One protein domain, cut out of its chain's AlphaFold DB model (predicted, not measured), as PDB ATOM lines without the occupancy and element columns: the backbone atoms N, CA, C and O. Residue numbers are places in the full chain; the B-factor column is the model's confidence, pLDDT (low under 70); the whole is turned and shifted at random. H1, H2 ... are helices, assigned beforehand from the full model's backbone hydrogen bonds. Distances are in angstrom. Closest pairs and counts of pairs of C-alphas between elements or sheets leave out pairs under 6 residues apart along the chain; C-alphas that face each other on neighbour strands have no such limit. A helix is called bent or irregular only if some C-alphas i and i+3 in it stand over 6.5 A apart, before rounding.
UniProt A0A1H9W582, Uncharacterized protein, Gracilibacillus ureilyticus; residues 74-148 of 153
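Overview. This is residues 74 to 148 of the 153 residues of an uncharacterized protein of Gracilibacillus ureilyticus (UniProt A0A1H9W582). The sharply kinked H2 makes the middle of a three-helix domain, with H1 and H3 packed on it and apart from each other. Residues 130 to 148, with no named element, fold back from H3 and end near residue 74. The printed part has 75 residues, three named helices in the order H1, H2, H3 and no named strand; it is all helix and compact, with a radius of gyration of the C-alphas of 11.9 A and spans of 35 by 28 by 19 A.

Along the chain. H2, residues 90 to 114, measures 21.8 A from C-alpha 90 at (155.824, -76.893, 112.117) to C-alpha 114. It has a kink of 126 degrees near residue 106 and is irregular: C-alphas 105 and 108 are 9.2 A apart. H1, residues 76 to 84, measures 11.9 A. H3, residues 117 to 129, measures 18.3 A and ends at C-alpha 129, (158.050, -91.271, 104.402).

Arrangement. H2 touches H1 with residues 90 to 101 alone; they form a helical hairpin, opposite ways at a steep tilt of 40 degrees, the closest C-alphas being those of Ile 83 and Lys 93, 6.1 A. H2 touches H3 at a steep tilt of 63 degrees, opposite ways, closest at the C-alphas of Leu 96 and Phe 123, 6.3 A. Every O i to N i+4 pair is within hydrogen-bond range in H1 and H3, and 17 of 21 in H2.

Size, cuts and confidence. The C-alphas farthest apart, those of Tyr 118 and Lys 142, are 35.5 A apart. The printed part has no cut, both links are tight, and no printed residue is under 70 in pLDDT.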
ATOM      1  N   TYR A  74     152.151 -85.103  93.351       96.81
ATOM      2  CA  TYR A  74     151.069 -84.274  93.883       96.81
ATOM      3  C   TYR A  74     151.102 -82.869  93.304       96.81
ATOM      4  O   TYR A  74     152.160 -82.300  93.034       96.81
ATOM      5  N   LYS A  75     149.930 -82.239  93.207       96.19
ATOM      6  CA  LYS A  75     149.866 -80.772  93.193       96.19
ATOM      7  C   LYS A  75     150.284 -80.232  94.560       96.19
ATOM      8  O   LYS A  75     149.952 -80.821  95.590       96.19
ATOM      9  N   ILE A  76     150.910 -79.050  94.579       95.94
ATOM     10  CA  ILE A  76     151.399 -78.419  95.820       95.94
ATOM     11  C   ILE A  76     150.331 -78.330  96.921       95.94
ATOM     12  O   ILE A  76     150.648 -78.517  98.089       95.94
ATOM     13  N   ASN A  77     149.062 -78.087  96.571       95.00
ATOM     14  CA  ASN A  77     147.983 -77.969  97.556       95.00
ATOM     15  C   ASN A  77     147.739 -79.295  98.292       95.00
ATOM     16  O   ASN A  77     147.579 -79.289  99.506       95.00
ATOM     17  N   LYS A  78     147.769 -80.431  97.580       96.50
ATOM     18  CA  LYS A  78     147.610 -81.755  98.197       96.50
ATOM     19  C   LYS A  78     148.846 -82.161  98.993       96.50
ATOM     20  O   LYS A  78     148.692 -82.618 100.122       96.50
ATOM     21  N   ALA A  79     150.044 -81.912  98.461       97.44
ATOM     22  CA  ALA A  79     151.286 -82.124  99.206       97.44
ATOM     23  C   ALA A  79     151.292 -81.324 100.522       97.44
ATOM     24  O   ALA A  79     151.637 -81.859 101.570       97.44
ATOM     25  N   ARG A  80     150.823 -80.068 100.492       97.94
ATOM     26  CA  ARG A  80     150.656 -79.220 101.681       97.94
ATOM     27  C   ARG A  80     149.713 -79.822 102.709       97.94
ATOM     28  O   ARG A  80     150.068 -79.849 103.879       97.94
ATOM     29  N   THR A  81     148.550 -80.319 102.294       97.94
ATOM     30  CA  THR A  81     147.622 -80.990 103.215       97.94
ATOM     31  C   THR A  81     148.276 -82.199 103.888       97.94
ATOM     32  O   THR A  81     148.206 -82.317 105.107       97.94
ATOM     33  N   ILE A  82     148.964 -83.056 103.124       98.12
ATOM     34  CA  ILE A  82     149.641 -84.248 103.663       98.12
ATOM     35  C   ILE A  82     150.745 -83.851 104.652       98.12
ATOM     36  O   ILE A  82     150.805 -84.377 105.759       98.12
ATOM     37  N   ILE A  83     151.591 -82.887 104.279       98.19
ATOM     38  CA  ILE A  83     152.692 -82.416 105.128       98.19
ATOM     39  C   ILE A  83     152.152 -81.783 106.415       98.19
ATOM     40  O   ILE A  83     152.658 -82.077 107.496       98.19
ATOM     41  N   ASN A  84     151.104 -80.964 106.330       97.88
ATOM     42  CA  ASN A  84     150.529 -80.300 107.500       97.88
ATOM     43  C   ASN A  84     149.909 -81.286 108.498       97.88
ATOM     44  O   ASN A  84     150.048 -81.080 109.703       97.88
ATOM     45  N   ASN A  85     149.316 -82.373 108.000       97.81
ATOM     46  CA  ASN A  85     148.724 -83.434 108.816       97.81
ATOM     47  C   ASN A  85     149.753 -84.447 109.353       97.81
ATOM     48  O   ASN A  85     149.384 -85.369 110.074       97.81
ATOM     49  N   SER A  86     151.033 -84.308 109.003       97.44
ATOM     50  CA  SER A  86     152.094 -85.193 109.490       97.44
ATOM     51  C   SER A  86     152.567 -84.839 110.907       97.44
ATOM     52  O   SER A  86     152.374 -83.723 111.395       97.44
ATOM     53  N   HIS A  87     153.294 -85.770 111.531       97.00
ATOM     54  CA  HIS A  87     153.929 -85.595 112.846       97.00
ATOM     55  C   HIS A  87     155.213 -84.744 112.824       97.00
ATOM     56  O   HIS A  87     155.936 -84.675 113.818       97.00
ATOM     57  N   LEU A  88     155.546 -84.117 111.692       96.50
ATOM     58  CA  LEU A  88     156.692 -83.216 111.608       96.50
ATOM     59  C   LEU A  88     156.452 -81.953 112.451       96.50
ATOM     60  O   LEU A  88     155.320 -81.505 112.626       96.50
ATOM     61  N   LYS A  89     157.533 -81.342 112.945       96.94
ATOM     62  CA  LYS A  89     157.464 -80.026 113.600       96.94
ATOM     63  C   LYS A  89     157.049 -78.961 112.586       96.94
ATOM     64  O   LYS A  89     157.435 -79.053 111.422       96.94
ATOM     65  N   ASP A  90     156.352 -77.921 113.026       97.12
ATOM     66  CA  ASP A  90     155.824 -76.893 112.117       97.12
ATOM     67  C   ASP A  90     156.920 -76.173 111.324       97.12
ATOM     68  O   ASP A  90     156.834 -76.060 110.102       97.12
ATOM     69  N   THR A  91     158.036 -75.845 111.978       96.12
ATOM     70  CA  THR A  91     159.221 -75.280 111.308       96.12
ATOM     71  C   THR A  91     159.804 -76.205 110.237       96.12
ATOM     72  O   THR A  91     160.404 -75.753 109.261       96.12
ATOM     73  N   GLU A  92     159.638 -77.515 110.400       96.38
ATOM     74  CA  GLU A  92     160.118 -78.516 109.457       96.38
ATOM     75  C   GLU A  92     159.145 -78.686 108.285       96.38
ATOM     76  O   GLU A  92     159.583 -78.768 107.136       96.38
ATOM     77  N   LYS A  93     157.832 -78.654 108.553       98.19
ATOM     78  CA  LYS A  93     156.772 -78.637 107.532       98.19
ATOM     79  C   LYS A  93     156.951 -77.456 106.579       98.19
ATOM     80  O   LYS A  93     156.921 -77.634 105.361       98.19
ATOM     81  N   GLU A  94     157.207 -76.265 107.117       97.94
ATOM     82  CA  GLU A  94     157.452 -75.054 106.326       97.94
ATOM     83  C   GLU A  94     158.680 -75.185 105.423       97.94
ATOM     84  O   GLU A  94     158.608 -74.904 104.222       97.94
ATOM     85  N   LYS A  95     159.803 -75.671 105.969       97.44
ATOM     86  CA  LYS A  95     161.034 -75.898 105.198       97.44
ATOM     87  C   LYS A  95     160.832 -76.928 104.090       97.44
ATOM     88  O   LYS A  95     161.318 -76.718 102.979       97.44
ATOM     89  N   LEU A  96     160.092 -78.002 104.367       97.81
ATOM     90  CA  LEU A  96     159.789 -79.050 103.395       97.81
ATOM     91  C   LEU A  96     158.915 -78.526 102.245       97.81
ATOM     92  O   LEU A  96     159.170 -78.816 101.076       97.81
ATOM     93  N   LEU A  97     157.923 -77.687 102.552       98.00
ATOM     94  CA  LEU A  97     157.093 -77.030 101.541       98.00
ATOM     95  C   LEU A  97     157.879 -76.019 100.710       98.00
ATOM     96  O   LEU A  97     157.696 -75.944  99.493       98.00
ATOM     97  N   LEU A  98     158.769 -75.256 101.344       97.19
ATOM     98  CA  LEU A  98     159.657 -74.340 100.639       97.19
ATOM     99  C   LEU A  98     160.580 -75.105  99.685       97.19
ATOM    100  O   LEU A  98     160.737 -74.694  98.538       97.19
ATOM    101  N   PHE A  99     161.133 -76.233 100.131       97.38
ATOM    102  CA  PHE A  99     161.958 -77.124  99.318       97.38
ATOM    103  C   PHE A  99     161.209 -77.604  98.066       97.38
ATOM    104  O   PHE A  99     161.699 -77.406  96.954       97.38
ATOM    105  N   LEU A 100     159.982 -78.117  98.217       97.25
ATOM    106  CA  LEU A 100     159.127 -78.510  97.087       97.25
ATOM    107  C   LEU A 100     158.843 -77.346  96.123       97.25
ATOM    108  O   LEU A 100     158.917 -77.503  94.903       97.25
ATOM    109  N   CYS A 101     158.552 -76.153  96.649       95.94
ATOM    110  CA  CYS A 101     158.343 -74.958  95.830       95.94
ATOM    111  C   CYS A 101     159.605 -74.549  95.055       95.94
ATOM    112  O   CYS A 101     159.497 -74.122  93.904       95.94
ATOM    113  N   LYS A 102     160.798 -74.676  95.655       96.00
ATOM    114  CA  LYS A 102     162.073 -74.393  94.977       96.00
ATOM    115  C   LYS A 102     162.322 -75.375  93.836       96.00
ATOM    116  O   LYS A 102     162.634 -74.913  92.742       96.00
ATOM    117  N   ILE A 103     162.095 -76.674  94.056       95.31
ATOM    118  CA  ILE A 103     162.196 -77.696  92.999       95.31
ATOM    119  C   ILE A 103     161.211 -77.391  91.870       95.31
ATOM    120  O   ILE A 103     161.602 -77.336  90.710       95.31
ATOM    121  N   SER A 104     159.946 -77.116  92.195       94.00
ATOM    122  CA  SER A 104     158.924 -76.834  91.180       94.00
ATOM    123  C   SER A 104     159.219 -75.586  90.343       94.00
ATOM    124  O   SER A 104     158.753 -75.515  89.209       94.00
ATOM    125  N   LYS A 105     159.921 -74.587  90.896       93.62
ATOM    126  CA  LYS A 105     160.202 -73.318  90.209       93.62
ATOM    127  C   LYS A 105     161.526 -73.325  89.444       93.62
ATOM    128  O   LYS A 105     161.611 -72.687  88.402       93.62
ATOM    129  N   HIS A 106     162.550 -73.984  89.978       93.88
ATOM    130  CA  HIS A 106     163.928 -73.875  89.485       93.88
ATOM    131  C   HIS A 106     164.553 -75.221  89.097       93.88
ATOM    132  O   HIS A 106     165.698 -75.258  88.662       93.88
ATOM    133  N   GLY A 107     163.824 -76.323  89.263       91.25
ATOM    134  CA  GLY A 107     164.351 -77.665  89.063       91.25
ATOM    135  C   GLY A 107     165.168 -78.172  90.250       91.25
ATOM    136  O   GLY A 107     165.421 -77.474  91.238       91.25
ATOM    137  N   PHE A 108     165.559 -79.441  90.161       90.56
ATOM    138  CA  PHE A 108     166.278 -80.121  91.233       90.56
ATOM    139  C   PHE A 108     167.749 -79.684  91.334       90.56
ATOM    140  O   PHE A 108     168.307 -79.652  92.431       90.56
ATOM    141  N   ASP A 109     168.373 -79.286  90.222       91.31
ATOM    142  CA  ASP A 109     169.781 -78.869  90.213       91.31
ATOM    143  C   ASP A 109     170.012 -77.572  90.998       91.31
ATOM    144  O   ASP A 109     170.941 -77.501  91.800       91.31
ATOM    145  N   PHE A 110     169.075 -76.620  90.938       93.19
ATOM    146  CA  PHE A 110     169.096 -75.436  91.805       93.19
ATOM    147  C   PHE A 110     169.180 -75.807  93.294       93.19
ATOM    148  O   PHE A 110     169.870 -75.177  94.098       93.19
ATOM    149  N   VAL A 111     168.461 -76.855  93.691       93.06
ATOM    150  CA  VAL A 111     168.446 -77.326  95.073       93.06
ATOM    151  C   VAL A 111     169.737 -78.064  95.428       93.06
ATOM    152  O   VAL A 111     170.197 -77.933  96.565       93.06
ATOM    153  N   LYS A 112     170.357 -78.785  94.481       91.62
ATOM    154  CA  LYS A 112     171.701 -79.368  94.656       91.62
ATOM    155  C   LYS A 112     172.750 -78.302  94.963       91.62
ATOM    156  O   LYS A 112     173.596 -78.543  95.818       91.62
ATOM    157  N   GLU A 113     172.664 -77.139  94.328       93.81
ATOM    158  CA  GLU A 113     173.595 -76.030  94.553       93.81
ATOM    159  C   GLU A 113     173.332 -75.288  95.869       93.81
ATOM    160  O   GLU A 113     174.265 -74.928  96.583       93.81
ATOM    161  N   LYS A 114     172.059 -75.046  96.214       94.12
ATOM    162  CA  LYS A 114     171.698 -74.192  97.361       94.12
ATOM    163  C   LYS A 114     171.648 -74.904  98.707       94.12
ATOM    164  O   LYS A 114     171.866 -74.265  99.734       94.12
ATOM    165  N   TYR A 115     171.310 -76.188  98.733       94.00
ATOM    166  CA  TYR A 115     171.163 -76.944  99.977       94.00
ATOM    167  C   TYR A 115     172.341 -77.886 100.156       94.00
ATOM    168  O   TYR A 115     172.756 -78.538  99.203       94.00
ATOM    169  N   SER A 116     172.826 -78.041 101.389       95.94
ATOM    170  CA  SER A 116     173.850 -79.046 101.680       95.94
ATOM    171  C   SER A 116     173.332 -80.461 101.408       95.94
ATOM    172  O   SER A 116     172.131 -80.742 101.501       95.94
ATOM    173  N   THR A 117     174.250 -81.387 101.129       94.94
ATOM    174  CA  THR A 117     173.924 -82.806 100.915       94.94
ATOM    175  C   THR A 117     173.103 -83.386 102.065       94.94
ATOM    176  O   THR A 117     172.162 -84.142 101.822       94.94
ATOM    177  N   TYR A 118     173.408 -82.990 103.303       95.94
ATOM    178  CA  TYR A 118     172.655 -83.395 104.486       95.94
ATOM    179  C   TYR A 118     171.186 -82.954 104.415       95.94
ATOM    180  O   TYR A 118     170.291 -83.793 104.524       95.94
ATOM    181  N   TYR A 119     170.922 -81.665 104.169       95.25
ATOM    182  CA  TYR A 119     169.552 -81.147 104.114       95.25
ATOM    183  C   TYR A 119     168.743 -81.758 102.971       95.25
ATOM    184  O   TYR A 119     167.589 -82.127 103.175       95.25
ATOM    185  N   ARG A 120     169.349 -81.941 101.790       95.00
ATOM    186  CA  ARG A 120     168.670 -82.597 100.661       95.00
ATOM    187  C   ARG A 120     168.267 -84.025 101.006       95.00
ATOM    188  O   ARG A 120     167.111 -84.386 100.823       95.00
ATOM    189  N   LYS A 121     169.192 -84.822 101.552       94.56
ATOM    190  CA  LYS A 121     168.907 -86.206 101.965       94.56
ATOM    191  C   LYS A 121     167.824 -86.262 103.044       94.56
ATOM    192  O   LYS A 121     166.934 -87.101 102.963       94.56
ATOM    193  N   LYS A 122     167.867 -85.347 104.017       96.62
ATOM    194  CA  LYS A 122     166.847 -85.233 105.068       96.62
ATOM    195  C   LYS A 122     165.457 -84.975 104.480       96.62
ATOM    196  O   LYS A 122     164.529 -85.714 104.796       96.62
ATOM    197  N   PHE A 123     165.322 -83.973 103.610       96.81
ATOM    198  CA  PHE A 123     164.035 -83.628 103.004       96.81
ATOM    199  C   PHE A 123     163.523 -84.716 102.064       96.81
ATOM    200  O   PHE A 123     162.359 -85.085 102.161       96.81
ATOM    201  N   LEU A 124     164.382 -85.308 101.230       95.19
ATOM    202  CA  LEU A 124     163.998 -86.454 100.400       95.19
ATOM    203  C   LEU A 124     163.503 -87.632 101.247       95.19
ATOM    204  O   LEU A 124     162.492 -88.241 100.910       95.19
ATOM    205  N   LYS A 125     164.158 -87.923 102.379       95.38
ATOM    206  CA  LYS A 125     163.717 -88.973 103.304       95.38
ATOM    207  C   LYS A 125     162.347 -88.662 103.914       95.38
ATOM    208  O   LYS A 125     161.508 -89.552 103.995       95.38
ATOM    209  N   GLN A 126     162.111 -87.414 104.318       97.31
ATOM    210  CA  GLN A 126     160.810 -86.980 104.838       97.31
ATOM    211  C   GLN A 126     159.714 -87.090 103.774       97.31
ATOM    212  O   GLN A 126     158.666 -87.669 104.044       97.31
ATOM    213  N   LEU A 127     159.963 -86.608 102.555       96.69
ATOM    214  CA  LEU A 127     159.026 -86.741 101.437       96.69
ATOM    215  C   LEU A 127     158.703 -88.207 101.142       96.69
ATOM    216  O   LEU A 127     157.529 -88.559 101.046       96.69
ATOM    217  N   ASN A 128     159.719 -89.075 101.114       94.31
ATOM    218  CA  ASN A 128     159.529 -90.507 100.908       94.31
ATOM    219  C   ASN A 128     158.663 -91.137 102.015       94.31
ATOM    220  O   ASN A 128     157.729 -91.873 101.717       94.31
ATOM    221  N   SER A 129     158.890 -90.787 103.289       95.88
ATOM    222  CA  SER A 129     158.050 -91.271 104.402       95.88
ATOM    223  C   SER A 129     156.589 -90.814 104.327       95.88
ATOM    224  O   SER A 129     155.714 -91.462 104.891       95.88
ATOM    225  N   LEU A 130     156.320 -89.718 103.614       97.00
ATOM    226  CA  LEU A 130     154.975 -89.209 103.348       97.00
ATOM    227  C   LEU A 130     154.414 -89.701 102.004       97.00
ATOM    228  O   LEU A 130     153.333 -89.270 101.606       97.00
ATOM    229  N   ASN A 131     155.137 -90.582 101.299       96.06
ATOM    230  CA  ASN A 131     154.825 -91.049  99.948       96.06
ATOM    231  C   ASN A 131     154.629 -89.889  98.945       96.06
ATOM    232  O   ASN A 131     153.775 -89.958  98.064       96.06
ATOM    233  N   ILE A 132     155.409 -88.809  99.076       97.00
ATOM    234  CA  ILE A 132     155.380 -87.630  98.196       97.00
ATOM    235  C   ILE A 132     156.620 -87.626  97.304       97.00
ATOM    236  O   ILE A 132     157.744 -87.649  97.801       97.00
ATOM    237  N   ASN A 133     156.420 -87.501  95.994       95.62
ATOM    238  CA  ASN A 133     157.501 -87.235  95.058       95.62
ATOM    239  C   ASN A 133     157.964 -85.764  95.163       95.62
ATOM    240  O   ASN A 133     157.120 -84.861  95.190       95.62
ATOM    241  N   PRO A 134     159.280 -85.479  95.202       95.25
ATOM    242  CA  PRO A 134     159.805 -84.111  95.199       95.25
ATOM    243  C   PRO A 134     159.454 -83.307  93.939       95.25
ATOM    244  O   PRO A 134     159.442 -82.073  93.990       95.25
ATOM    245  N   ILE A 135     159.171 -83.972  92.818       93.88
ATOM    246  CA  ILE A 135     158.716 -83.340  91.582       93.88
ATOM    247  C   ILE A 135     157.196 -83.180  91.659       93.88
ATOM    248  O   ILE A 135     156.435 -84.145  91.659       93.88
ATOM    249  N   LEU A 136     156.736 -81.933  91.736       95.00
ATOM    250  CA  LEU A 136     155.310 -81.630  91.814       95.00
ATOM    251  C   LEU A 136     154.659 -81.567  90.435       95.00
ATOM    252  O   LEU A 136     155.272 -81.160  89.449       95.00
ATOM    253  N   ILE A 137     153.360 -81.862  90.400       94.44
ATOM    254  CA  ILE A 137     152.529 -81.624  89.221       94.44
ATOM    255  C   ILE A 137     152.482 -80.105  88.964       94.44
ATOM    256  O   ILE A 137     152.069 -79.358  89.863       94.44
ATOM    257  N   PRO A 138     152.860 -79.631  87.757       89.69
ATOM    258  CA  PRO A 138     152.886 -78.209  87.438       89.69
ATOM    259  C   PRO A 138     151.545 -77.511  87.677       89.69
ATOM    260  O   PRO A 138     150.467 -78.055  87.412       89.69
ATOM    261  N   LYS A 139     151.613 -76.263  88.149       86.12
ATOM    262  CA  LYS A 139     150.434 -75.397  88.269       86.12
ATOM    263  C   LYS A 139     149.905 -75.021  86.880       86.12
ATOM    264  O   LYS A 139     150.656 -74.974  85.913       86.12
ATOM    265  N   GLY A 140     148.607 -74.733  86.791       81.12
ATOM    266  CA  GLY A 140     147.983 -74.191  85.576       81.12
ATOM    267  C   GLY A 140     147.621 -75.215  84.496       81.12
ATOM    268  O   GLY A 140     146.931 -74.859  83.550       81.12
ATOM    269  N   ARG A 141     148.005 -76.490  84.639       81.50
ATOM    270  CA  ARG A 141     147.540 -77.558  83.740       81.50
ATOM    271  C   ARG A 141     146.268 -78.218  84.281       81.50
ATOM    272  O   ARG A 141     146.150 -78.470  85.486       81.50
ATOM    273  N   LYS A 142     145.321 -78.531  83.386       89.12
ATOM    274  CA  LYS A 142     144.180 -79.412  83.685       89.12
ATOM    275  C   LYS A 142     144.710 -80.836  83.870       89.12
ATOM    276  O   LYS A 142     144.837 -81.596  82.923       89.12
ATOM    277  N   SER A 143     145.085 -81.154  85.101       88.75
ATOM    278  CA  SER A 143     145.624 -82.453  85.501       88.75
ATOM    279  C   SER A 143     144.998 -82.925  86.816       88.75
ATOM    280  O   SER A 143     144.525 -82.086  87.599       88.75
ATOM    281  N   PRO A 144     145.016 -84.239  87.100       92.38
ATOM    282  CA  PRO A 144     144.665 -84.770  88.410       92.38
ATOM    283  C   PRO A 144     145.464 -84.100  89.533       92.38
ATOM    284  O   PRO A 144     146.576 -83.609  89.338       92.38
ATOM    285  N   SER A 145     144.901 -84.073  90.742       93.62
ATOM    286  CA  SER A 145     145.628 -83.543  91.908       93.62
ATOM    287  C   SER A 145     146.704 -84.499  92.431       93.62
ATOM    288  O   SER A 145     147.563 -84.071  93.204       93.62
ATOM    289  N   ILE A 146     146.622 -85.768  92.019       95.69
ATOM    290  CA  ILE A 146     147.502 -86.872  92.394       95.69
ATOM    291  C   ILE A 146     147.702 -87.735  91.148       95.69
ATOM    292  O   ILE A 146     146.727 -88.053  90.468       95.69
ATOM    293  N   VAL A 147     148.938 -88.132  90.876       94.44
ATOM    294  CA  VAL A 147     149.276 -89.167  89.898       94.44
ATOM    295  C   VAL A 147     150.127 -90.194  90.628       94.44
ATOM    296  O   VAL A 147     151.165 -89.846  91.193       94.44
ATOM    297  N   LYS A 148     149.670 -91.451  90.658       94.25
ATOM    298  CA  LYS A 148     150.455 -92.533  91.258       94.25
ATOM    299  C   LYS A 148     151.760 -92.671  90.491       94.25
ATOM    300  O   LYS A 148     151.740 -92.649  89.263       94.25
TER     301      LYS A 148